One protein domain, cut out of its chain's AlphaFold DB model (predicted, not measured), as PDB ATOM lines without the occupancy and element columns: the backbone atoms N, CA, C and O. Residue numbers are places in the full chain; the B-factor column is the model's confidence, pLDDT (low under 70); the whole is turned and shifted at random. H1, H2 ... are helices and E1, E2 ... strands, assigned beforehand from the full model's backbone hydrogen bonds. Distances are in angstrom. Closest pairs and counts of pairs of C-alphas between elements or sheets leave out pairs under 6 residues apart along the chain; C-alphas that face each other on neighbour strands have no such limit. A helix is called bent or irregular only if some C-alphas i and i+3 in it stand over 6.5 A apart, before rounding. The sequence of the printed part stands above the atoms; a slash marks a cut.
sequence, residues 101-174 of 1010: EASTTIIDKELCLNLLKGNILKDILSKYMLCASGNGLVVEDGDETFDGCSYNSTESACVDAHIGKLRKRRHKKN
ATOM      1  N   GLU A 101      -7.360   6.381 -12.302       83.75
ATOM      2  CA  GLU A 101      -7.804   7.369 -11.317       83.75
ATOM      3  C   GLU A 101      -7.846   6.776  -9.904       83.75
ATOM      4  O   GLU A 101      -8.245   5.628  -9.713       83.75
ATOM      5  N   ALA A 102      -7.463   7.584  -8.914       85.81
ATOM      6  CA  ALA A 102      -7.677   7.331  -7.496       85.81
ATOM      7  C   ALA A 102      -8.241   8.606  -6.850       85.81
ATOM      8  O   ALA A 102      -7.795   9.709  -7.170       85.81
ATOM      9  N   SER A 103      -9.207   8.453  -5.943       86.06
ATOM     10  CA  SER A 103      -9.750   9.569  -5.160       86.06
ATOM     11  C   SER A 103      -8.928   9.791  -3.888       86.06
ATOM     12  O   SER A 103      -8.445   8.833  -3.276       86.06
ATOM     13  N   THR A 104      -8.764  11.051  -3.486       91.62
ATOM     14  CA  THR A 104      -8.008  11.451  -2.289       91.62
ATOM     15  C   THR A 104      -8.659  12.654  -1.616       91.62
ATOM     16  O   THR A 104      -8.984  13.634  -2.284       91.62
ATOM     17  N   THR A 105      -8.771  12.622  -0.292       93.88
ATOM     18  CA  THR A 105      -9.293  13.724   0.524       93.88
ATOM     19  C   THR A 105      -8.140  14.607   0.989       93.88
ATOM     20  O   THR A 105      -7.172  14.097   1.552       93.88
ATOM     21  N   ILE A 106      -8.226  15.927   0.802       95.31
ATOM     22  CA  ILE A 106      -7.238  16.865   1.364       95.31
ATOM     23  C   ILE A 106      -7.254  16.739   2.896       95.31
ATOM     24  O   ILE A 106      -8.318  16.749   3.514       95.31
ATOM     25  N   ILE A 107      -6.078  16.579   3.507       95.69
ATOM     26  CA  ILE A 107      -5.921  16.558   4.966       95.69
ATOM     27  C   ILE A 107      -5.689  17.987   5.439       95.69
ATOM     28  O   ILE A 107      -4.952  18.736   4.797       95.69
ATOM     29  N   ASP A 108      -6.221  18.322   6.611       95.38
ATOM     30  CA  ASP A 108      -5.725  19.467   7.360       95.38
ATOM     31  C   ASP A 108      -4.184  19.432   7.519       95.38
ATOM     32  O   ASP A 108      -3.537  18.387   7.683       95.38
ATOM     33  N   LYS A 109      -3.613  20.632   7.472       94.50
ATOM     34  CA  LYS A 109      -2.187  20.922   7.516       94.50
ATOM     35  C   LYS A 109      -1.567  20.561   8.866       94.50
ATOM     36  O   LYS A 109      -0.493  19.962   8.884       94.50
ATOM     37  N   GLU A 110      -2.220  20.878   9.983       94.25
ATOM     38  CA  GLU A 110      -1.712  20.528  11.315       94.25
ATOM     39  C   GLU A 110      -1.768  19.017  11.541       94.25
ATOM     40  O   GLU A 110      -0.797  18.421  12.013       94.25
ATOM     41  N   LEU A 111      -2.859  18.366  11.132       94.69
ATOM     42  CA  LEU A 111      -2.991  16.912  11.173       94.69
ATOM     43  C   LEU A 111      -1.878  16.226  10.360       94.69
ATOM     44  O   LEU A 111      -1.240  15.299  10.862       94.69
ATOM     45  N   CYS A 112      -1.557  16.723   9.162       94.62
ATOM     46  CA  CYS A 112      -0.420  16.225   8.382       94.62
ATOM     47  C   CYS A 112       0.937  16.445   9.082       94.62
ATOM     48  O   CYS A 112       1.745  15.518   9.196       94.62
ATOM     49  N   LEU A 113       1.170  17.645   9.625       94.50
ATOM     50  CA  LEU A 113       2.371  17.977  10.403       94.50
ATOM     51  C   LEU A 113       2.492  17.156  11.700       94.50
ATOM     52  O   LEU A 113       3.590  17.048  12.248       94.50
ATOM     53  N   ASN A 114       1.402  16.578  12.204       93.38
ATOM     54  CA  ASN A 114       1.388  15.688  13.367       93.38
ATOM     55  C   ASN A 114       1.592  14.209  12.997       93.38
ATOM     56  O   ASN A 114       2.199  13.470  13.774       93.38
ATOM     57  N   LEU A 115       1.173  13.783  11.799       93.06
ATOM     58  CA  LEU A 115       1.500  12.460  11.248       93.06
ATOM     59  C   LEU A 115       2.997  12.335  10.898       93.06
ATOM     60  O   LEU A 115       3.598  11.274  11.088       93.06
ATOM     61  N   LEU A 116       3.619  13.416  10.417       92.56
ATOM     62  CA  LEU A 116       5.007  13.422   9.949       92.56
ATOM     63  C   LEU A 116       6.012  13.628  11.099       92.56
ATOM     64  O   LEU A 116       6.288  14.737  11.563       92.56
ATOM     65  N   LYS A 117       6.591  12.511  11.558       88.81
ATOM     66  CA  LYS A 117       7.547  12.431  12.677       88.81
ATOM     67  C   LYS A 117       8.948  12.952  12.315       88.81
ATOM     68  O   LYS A 117       9.875  12.169  12.128       88.81
ATOM     69  N   GLY A 118       9.130  14.271  12.284       86.00
ATOM     70  CA  GLY A 118      10.463  14.883  12.233       86.00
ATOM     71  C   GLY A 118      10.436  16.409  12.158       86.00
ATOM     72  O   GLY A 118       9.765  16.970  11.301       86.00
ATOM     73  N   ASN A 119      11.188  17.086  13.032       81.50
ATOM     74  CA  ASN A 119      11.111  18.548  13.181       81.50
ATOM     75  C   ASN A 119      11.543  19.309  11.915       81.50
ATOM     76  O   ASN A 119      10.845  20.222  11.500       81.50
ATOM     77  N   ILE A 120      12.644  18.896  11.272       81.00
ATOM     78  CA  ILE A 120      13.239  19.596  10.111       81.00
ATOM     79  C   ILE A 120      12.271  19.673   8.919       81.00
ATOM     80  O   ILE A 120      12.287  20.639   8.161       81.00
ATOM     81  N   LEU A 121      11.409  18.667   8.748       84.75
ATOM     82  CA  LEU A 121      10.438  18.651   7.657       84.75
ATOM     83  C   LEU A 121       9.273  19.619   7.898       84.75
ATOM     84  O   LEU A 121       8.686  20.080   6.921       84.75
ATOM     85  N   LYS A 122       8.933  19.939   9.157       90.00
ATOM     86  CA  LYS A 122       7.714  20.697   9.483       90.00
ATOM     87  C   LYS A 122       7.705  22.087   8.857       90.00
ATOM     88  O   LYS A 122       6.693  22.459   8.274       90.00
ATOM     89  N   ASP A 123       8.821  22.806   8.891       90.69
ATOM     90  CA  ASP A 123       8.893  24.168   8.347       90.69
ATOM     91  C   ASP A 123       8.678  24.166   6.823       90.69
ATOM     92  O   ASP A 123       7.868  24.935   6.302       90.69
ATOM     93  N   ILE A 124       9.317  23.228   6.113       90.56
ATOM     94  CA  ILE A 124       9.207  23.067   4.654       90.56
ATOM     95  C   ILE A 124       7.789  22.631   4.261       90.56
ATOM     96  O   ILE A 124       7.175  23.254   3.393       90.56
ATOM     97  N   LEU A 125       7.249  21.608   4.935       89.56
ATOM     98  CA  LEU A 125       5.869  21.143   4.770       89.56
ATOM     99  C   LEU A 125       4.880  22.296   4.982       89.56
ATOM    100  O   LEU A 125       3.992  22.511   4.164       89.56
ATOM    101  N   SER A 126       5.066  23.077   6.052       91.31
ATOM    102  CA  SER A 126       4.156  24.159   6.433       91.31
ATOM    103  C   SER A 126       4.114  25.319   5.435       91.31
ATOM    104  O   SER A 126       3.127  26.056   5.420       91.31
ATOM    105  N   LYS A 127       5.152  25.497   4.610       93.31
ATOM    106  CA  LYS A 127       5.242  26.621   3.670       93.31
ATOM    107  C   LYS A 127       5.020  26.230   2.207       93.31
ATOM    108  O   LYS A 127       4.551  27.064   1.441       93.31
ATOM    109  N   TYR A 128       5.341  24.994   1.817       93.88
ATOM    110  CA  TYR A 128       5.425  24.607   0.402       93.88
ATOM    111  C   TYR A 128       4.656  23.332   0.026       93.88
ATOM    112  O   TYR A 128       4.724  22.923  -1.132       93.88
ATOM    113  N   MET A 129       3.952  22.677   0.958       93.69
ATOM    114  CA  MET A 129       3.261  21.413   0.680       93.69
ATOM    115  C   MET A 129       1.811  21.408   1.172       93.69
ATOM    116  O   MET A 129       1.478  21.955   2.221       93.69
ATOM    117  N   LEU A 130       0.958  20.735   0.400       94.38
ATOM    118  CA  LEU A 130      -0.388  20.321   0.786       94.38
ATOM    119  C   LEU A 130      -0.387  18.801   0.962       94.38
ATOM    120  O   LEU A 130       0.382  18.102   0.301       94.38
ATOM    121  N   CYS A 131      -1.252  18.286   1.832       94.38
ATOM    122  CA  CYS A 131      -1.344  16.855   2.108       94.38
ATOM    123  C   CYS A 131      -2.704  16.300   1.691       94.38
ATOM    124  O   CYS A 131      -3.732  16.943   1.896       94.38
ATOM    125  N   ALA A 132      -2.718  15.076   1.169       94.81
ATOM    126  CA  ALA A 132      -3.937  14.338   0.867       94.81
ATOM    127  C   ALA A 132      -3.861  12.928   1.468       94.81
ATOM    128  O   ALA A 132      -2.807  12.294   1.455       94.81
ATOM    129  N   SER A 133      -4.982  12.453   2.009       92.75
ATOM    130  CA  SER A 133      -5.178  11.088   2.486       92.75
ATOM    131  C   SER A 133      -5.997  10.319   1.461       92.75
ATOM    132  O   SER A 133      -7.012  10.796   0.955       92.75
ATOM    133  N   GLY A 134      -5.568   9.102   1.175       85.94
ATOM    134  CA  GLY A 134      -6.275   8.164   0.325       85.94
ATOM    135  C   GLY A 134      -5.450   6.896   0.223       85.94
ATOM    136  O   GLY A 134      -4.222   6.950   0.194       85.94
ATOM    137  N   ASN A 135      -6.107   5.743   0.151       79.44
ATOM    138  CA  ASN A 135      -5.431   4.441   0.155       79.44
ATOM    139  C   ASN A 135      -4.678   4.129  -1.159       79.44
ATOM    140  O   ASN A 135      -4.297   2.986  -1.387       79.44
ATOM    141  N   GLY A 136      -4.533   5.107  -2.066       64.31
ATOM    142  CA  GLY A 136      -3.997   4.910  -3.417       64.31
ATOM    143  C   GLY A 136      -4.803   3.918  -4.263       64.31
ATOM    144  O   GLY A 136      -4.302   3.435  -5.277       64.31
ATOM    145  N   LEU A 137      -6.027   3.581  -3.837       68.06
ATOM    146  CA  LEU A 137      -6.873   2.587  -4.489       68.06
ATOM    147  C   LEU A 137      -7.320   3.122  -5.844       68.06
ATOM    148  O   LEU A 137      -8.240   3.932  -5.949       68.06
ATOM    149  N   VAL A 138      -6.636   2.645  -6.879       58.94
ATOM    150  CA  VAL A 138      -7.026   2.866  -8.263       58.94
ATOM    151  C   VAL A 138      -8.397   2.244  -8.489       58.94
ATOM    152  O   VAL A 138      -8.576   1.036  -8.324       58.94
ATOM    153  N   VAL A 139      -9.350   3.057  -8.934       62.38
ATOM    154  CA  VAL A 139     -10.669   2.590  -9.357       62.38
ATOM    155  C   VAL A 139     -10.531   2.055 -10.783       62.38
ATOM    156  O   VAL A 139     -10.729   2.785 -11.751       62.38
ATOM    157  N   GLU A 140     -10.119   0.788 -10.925       54.59
ATOM    158  CA  GLU A 140      -9.704   0.217 -12.224       54.59
ATOM    159  C   GLU A 140     -10.789   0.258 -13.318       54.59
ATOM    160  O   GLU A 140     -10.445   0.338 -14.495       54.59
ATOM    161  N   ASP A 141     -12.068   0.267 -12.926       54.06
ATOM    162  CA  ASP A 141     -13.240   0.304 -13.816       54.06
ATOM    163  C   ASP A 141     -14.006   1.655 -13.777       54.06
ATOM    164  O   ASP A 141     -15.096   1.757 -14.335       54.06
ATOM    165  N   GLY A 142     -13.517   2.684 -13.067       45.22
ATOM    166  CA  GLY A 142     -14.243   3.954 -12.825       45.22
ATOM    167  C   GLY A 142     -15.471   3.871 -11.887       45.22
ATOM    168  O   GLY A 142     -15.981   4.897 -11.446       45.22
ATOM    169  N   ASP A 143     -15.910   2.657 -11.541       43.44
ATOM    170  CA  ASP A 143     -17.084   2.322 -10.721       43.44
ATOM    171  C   ASP A 143     -16.952   2.823  -9.259       43.44
ATOM    172  O   ASP A 143     -16.315   2.171  -8.428       43.44
ATOM    173  N   GLU A 144     -17.562   3.978  -8.944       44.59
ATOM    174  CA  GLU A 144     -17.394   4.737  -7.688       44.59
ATOM    175  C   GLU A 144     -17.287   3.876  -6.410       44.59
ATOM    176  O   GLU A 144     -18.253   3.249  -5.941       44.59
ATOM    177  N   THR A 145     -16.119   3.930  -5.765       46.19
ATOM    178  CA  THR A 145     -15.921   3.471  -4.385       46.19
ATOM    179  C   THR A 145     -16.447   4.528  -3.418       46.19
ATOM    180  O   THR A 145     -15.690   5.299  -2.831       46.19
ATOM    181  N   PHE A 146     -17.773   4.585  -3.267       43.25
ATOM    182  CA  PHE A 146     -18.421   5.428  -2.260       43.25
ATOM    183  C   PHE A 146     -18.107   4.894  -0.852       43.25
ATOM    184  O   PHE A 146     -18.861   4.084  -0.287       43.25
ATOM    185  N   ASP A 147     -16.981   5.350  -0.301       53.66
ATOM    186  CA  ASP A 147     -16.467   5.029   1.032       53.66
ATOM    187  C   ASP A 147     -17.285   5.739   2.121       53.66
ATOM    188  O   ASP A 147     -16.813   6.572   2.888       53.66
ATOM    189  N   GLY A 148     -18.558   5.347   2.228       47.25
ATOM    190  CA  GLY A 148     -19.493   5.741   3.288       47.25
ATOM    191  C   GLY A 148     -19.151   5.166   4.670       47.25
ATOM    192  O   GLY A 148     -20.053   4.866   5.448       47.25
ATOM    193  N   CYS A 149     -17.863   4.977   4.953       48.00
ATOM    194  CA  CYS A 149     -17.301   4.529   6.216       48.00
ATOM    195  C   CYS A 149     -16.630   5.721   6.897       48.00
ATOM    196  O   CYS A 149     -15.431   5.948   6.764       48.00
ATOM    197  N   SER A 150     -17.436   6.499   7.626       43.69
ATOM    198  CA  SER A 150     -16.925   7.552   8.507       43.69
ATOM    199  C   SER A 150     -15.897   6.971   9.483       43.69
ATOM    200  O   SER A 150     -16.128   5.897  10.041       43.69
ATOM    201  N   TYR A 151     -14.806   7.705   9.724       45.38
ATOM    202  CA  TYR A 151     -13.657   7.300  10.553       45.38
ATOM    203  C   TYR A 151     -14.007   6.853  11.989       45.38
ATOM    204  O   TYR A 151     -13.181   6.229  12.649       45.38
ATOM    205  N   ASN A 152     -15.226   7.131  12.463       52.50
ATOM    206  CA  ASN A 152     -15.724   6.735  13.786       52.50
ATOM    207  C   ASN A 152     -16.595   5.455  13.777       52.50
ATOM    208  O   ASN A 152     -17.157   5.096  14.811       52.50
ATOM    209  N   SER A 153     -16.772   4.784  12.632       52.81
ATOM    210  CA  SER A 153     -17.546   3.537  12.543       52.81
ATOM    211  C   SER A 153     -16.687   2.321  12.898       52.81
ATOM    212  O   SER A 153     -15.525   2.238  12.505       52.81
ATOM    213  N   THR A 154     -17.244   1.354  13.633       65.44
ATOM    214  CA  THR A 154     -16.502   0.145  14.011       65.44
ATOM    215  C   THR A 154     -16.257  -0.754  12.799       65.44
ATOM    216  O   THR A 154     -17.160  -1.029  12.010       65.44
ATOM    217  N   GLU A 155     -15.026  -1.249  12.677       58.53
ATOM    218  CA  GLU A 155     -14.491  -1.953  11.500       58.53
ATOM    219  C   GLU A 155     -15.413  -3.077  10.978       58.53
ATOM    220  O   GLU A 155     -15.689  -3.164   9.778       58.53
ATOM    221  N   SER A 156     -16.004  -3.864  11.888       65.56
ATOM    222  CA  SER A 156     -16.969  -4.929  11.565       65.56
ATOM    223  C   SER A 156     -18.197  -4.439  10.785       65.56
ATOM    224  O   SER A 156     -18.648  -5.125   9.869       65.56
ATOM    225  N   ALA A 157     -18.744  -3.263  11.114       69.38
ATOM    226  CA  ALA A 157     -19.953  -2.743  10.472       69.38
ATOM    227  C   ALA A 157     -19.698  -2.358   9.004       69.38
ATOM    228  O   ALA A 157     -20.548  -2.582   8.138       69.38
ATOM    229  N   CYS A 158     -18.504  -1.838   8.714       73.75
ATOM    230  CA  CYS A 158     -18.061  -1.533   7.357       73.75
ATOM    231  C   CYS A 158     -17.814  -2.801   6.527       73.75
ATOM    232  O   CYS A 158     -18.257  -2.871   5.377       73.75
ATOM    233  N   VAL A 159     -17.189  -3.829   7.114       73.56
ATOM    234  CA  VAL A 159     -16.956  -5.122   6.445       73.56
ATOM    235  C   VAL A 159     -18.276  -5.793   6.045       73.56
ATOM    236  O   VAL A 159     -18.443  -6.159   4.878       73.56
ATOM    237  N   ASP A 160     -19.255  -5.891   6.950       72.62
ATOM    238  CA  ASP A 160     -20.553  -6.509   6.641       72.62
ATOM    239  C   ASP A 160     -21.360  -5.711   5.603       72.62
ATOM    240  O   ASP A 160     -21.947  -6.293   4.679       72.62
ATOM    241  N   ALA A 161     -21.346  -4.375   5.681       71.75
ATOM    242  CA  ALA A 161     -21.977  -3.515   4.681       71.75
ATOM    243  C   ALA A 161     -21.346  -3.692   3.285       71.75
ATOM    244  O   ALA A 161     -22.062  -3.738   2.276       71.75
ATOM    245  N   HIS A 162     -20.020  -3.843   3.215       72.12
ATOM    246  CA  HIS A 162     -19.292  -4.080   1.970       72.12
ATOM    247  C   HIS A 162     -19.586  -5.480   1.395       72.12
ATOM    248  O   HIS A 162     -19.970  -5.597   0.229       72.12
ATOM    249  N   ILE A 163     -19.539  -6.539   2.213       75.69
ATOM    250  CA  ILE A 163     -19.899  -7.914   1.809       75.69
ATOM    251  C   ILE A 163     -21.356  -7.985   1.315       75.69
ATOM    252  O   ILE A 163     -21.649  -8.644   0.308       75.69
ATOM    253  N   GLY A 164     -22.277  -7.270   1.969       83.38
ATOM    254  CA  GLY A 164     -23.672  -7.143   1.541       83.38
ATOM    255  C   GLY A 164     -23.828  -6.487   0.162       83.38
ATOM    256  O   GLY A 164     -24.596  -6.980  -0.674       83.38
ATOM    257  N   LYS A 165     -23.072  -5.414  -0.117       71.19
ATOM    258  CA  LYS A 165     -23.027  -4.758  -1.438       71.19
ATOM    259  C   LYS A 165     -22.412  -5.672  -2.509       71.19
ATOM    260  O   LYS A 165     -23.005  -5.814  -3.580       71.19
ATOM    261  N   LEU A 166     -21.298  -6.352  -2.219       63.94
ATOM    262  CA  LEU A 166     -20.631  -7.279  -3.148       63.94
ATOM    263  C   LEU A 166     -21.543  -8.434  -3.588       63.94
ATOM    264  O   LEU A 166     -21.603  -8.755  -4.778       63.94
ATOM    265  N   ARG A 167     -22.310  -9.029  -2.661       74.06
ATOM    266  CA  ARG A 167     -23.300 -10.072  -2.991       74.06
ATOM    267  C   ARG A 167     -24.371  -9.552  -3.959       74.06
ATOM    268  O   ARG A 167     -24.673 -10.229  -4.940       74.06
ATOM    269  N   LYS A 168     -24.891  -8.336  -3.749       74.62
ATOM    270  CA  LYS A 168     -25.860  -7.703  -4.668       74.62
ATOM    271  C   LYS A 168     -25.249  -7.387  -6.042       74.62
ATOM    272  O   LYS A 168     -25.869  -7.713  -7.053       74.62
ATOM    273  N   ARG A 169     -24.024  -6.837  -6.103       67.31
ATOM    274  CA  ARG A 169     -23.312  -6.571  -7.374       67.31
ATOM    275  C   ARG A 169     -23.091  -7.859  -8.186       67.31
ATOM    276  O   ARG A 169     -23.333  -7.853  -9.391       67.31
ATOM    277  N   ARG A 170     -22.735  -8.984  -7.544       70.62
ATOM    278  CA  ARG A 170     -22.550 -10.285  -8.224       70.62
ATOM    279  C   ARG A 170     -23.829 -10.800  -8.901       70.62
ATOM    280  O   ARG A 170     -23.748 -11.318 -10.007       70.62
ATOM    281  N   HIS A 171     -25.005 -10.611  -8.297       74.44
ATOM    282  CA  HIS A 171     -26.273 -10.967  -8.950       74.44
ATOM    283  C   HIS A 171     -26.628 -10.047 -10.131       74.44
ATOM    284  O   HIS A 171     -27.169 -10.531 -11.121       74.44
ATOM    285  N   LYS A 172     -26.292  -8.749 -10.071       75.50
ATOM    286  CA  LYS A 172     -26.525  -7.811 -11.185       75.50
ATOM    287  C   LYS A 172     -25.639  -8.132 -12.401       75.50
ATOM    288  O   LYS A 172     -26.163  -8.287 -13.500       75.50
ATOM    289  N   LYS A 173     -24.328  -8.330 -12.191       70.56
ATOM    290  CA  LYS A 173     -23.348  -8.570 -13.273       70.56
ATOM    291  C   LYS A 173     -23.640  -9.849 -14.077       70.56
ATOM    292  O   LYS A 173     -23.428  -9.863 -15.287       70.56
ATOM    293  N   ASN A 174     -24.199 -10.887 -13.443       74.38
ATOM    294  CA  ASN A 174     -24.651 -12.095 -14.143       74.38
ATOM    295  C   ASN A 174     -25.778 -11.789 -15.154       74.38
ATOM    296  O   ASN A 174     -25.658 -12.148 -16.320       74.38
TER     297      ASN A 174
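Overview. This is residues 101 to 174 of the 1010 residues of an uncharacterized protein of Spodoptera exigua (UniProt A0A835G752). A small head, made of the two-strand antiparallel ladder E1 and E2 with the short helical hairpin H1 and H2 next to it, is joined by a long loop to one long helix, H3, at the other end of the domain. Of H3, residues 163 to 174 stick out free. The printed part has 74 residues, with three named helices and two named strands in the order E1 H1 H2 E2 H3; the class is mostly helix. It is only just extended, close to loose, with a radius of gyration of the C-alphas of 17.3 A, and only just flat, spanning 54 by 28 by 15 A.

Along the chain. Find C-alpha 105 at (-9.293, 13.724, 0.524), where E1, residues 105 to 107, begins; its partner E2 is residues 131 to 133. Between them in the chain look for H1, residues 109 to 115, 10.0 A long, and H2, residues 119 to 128, 15.2 A long. H3, residues 155 to 174, runs 29.4 A from (-14.491, -1.953, 11.500) to (-24.651, -12.095, -14.143).

Arrangement. Look first at E1 and E2, antiparallel at 129 degrees, where N 105 and O 133 are 2.8 A apart and N 107 and O 131 2.9 A, within hydrogen-bond range. The closest C-alphas of H1 and E2, those of Cys 112 and Cys 131, are 6.4 A apart. H1 and H2 form a helical hairpin: they touch, closest at the C-alphas of Leu 113 and Lys 122, 6.1 A, at a shallow tilt of 28 degrees, opposite ways. H3 is apart from E1, H1 and H2. Every O i to N i+4 pair is within hydrogen-bond range in H1 and H3, and 4 of 6 in H2, which is only just irregular: C-alphas 120 and 123 are 6.6 A apart.

Size, cuts and confidence. The C-alphas of Ile 120 and Asn 174, the two farthest apart, are 55.0 A apart. The printed part has no cut. The link from E2 to H3, residues 134 to 154, is long; residues 151 to 156 stand free. Mean pLDDT of the printed part is 75.7, and it is under 70 at residues 136 to 157, 166 and 169.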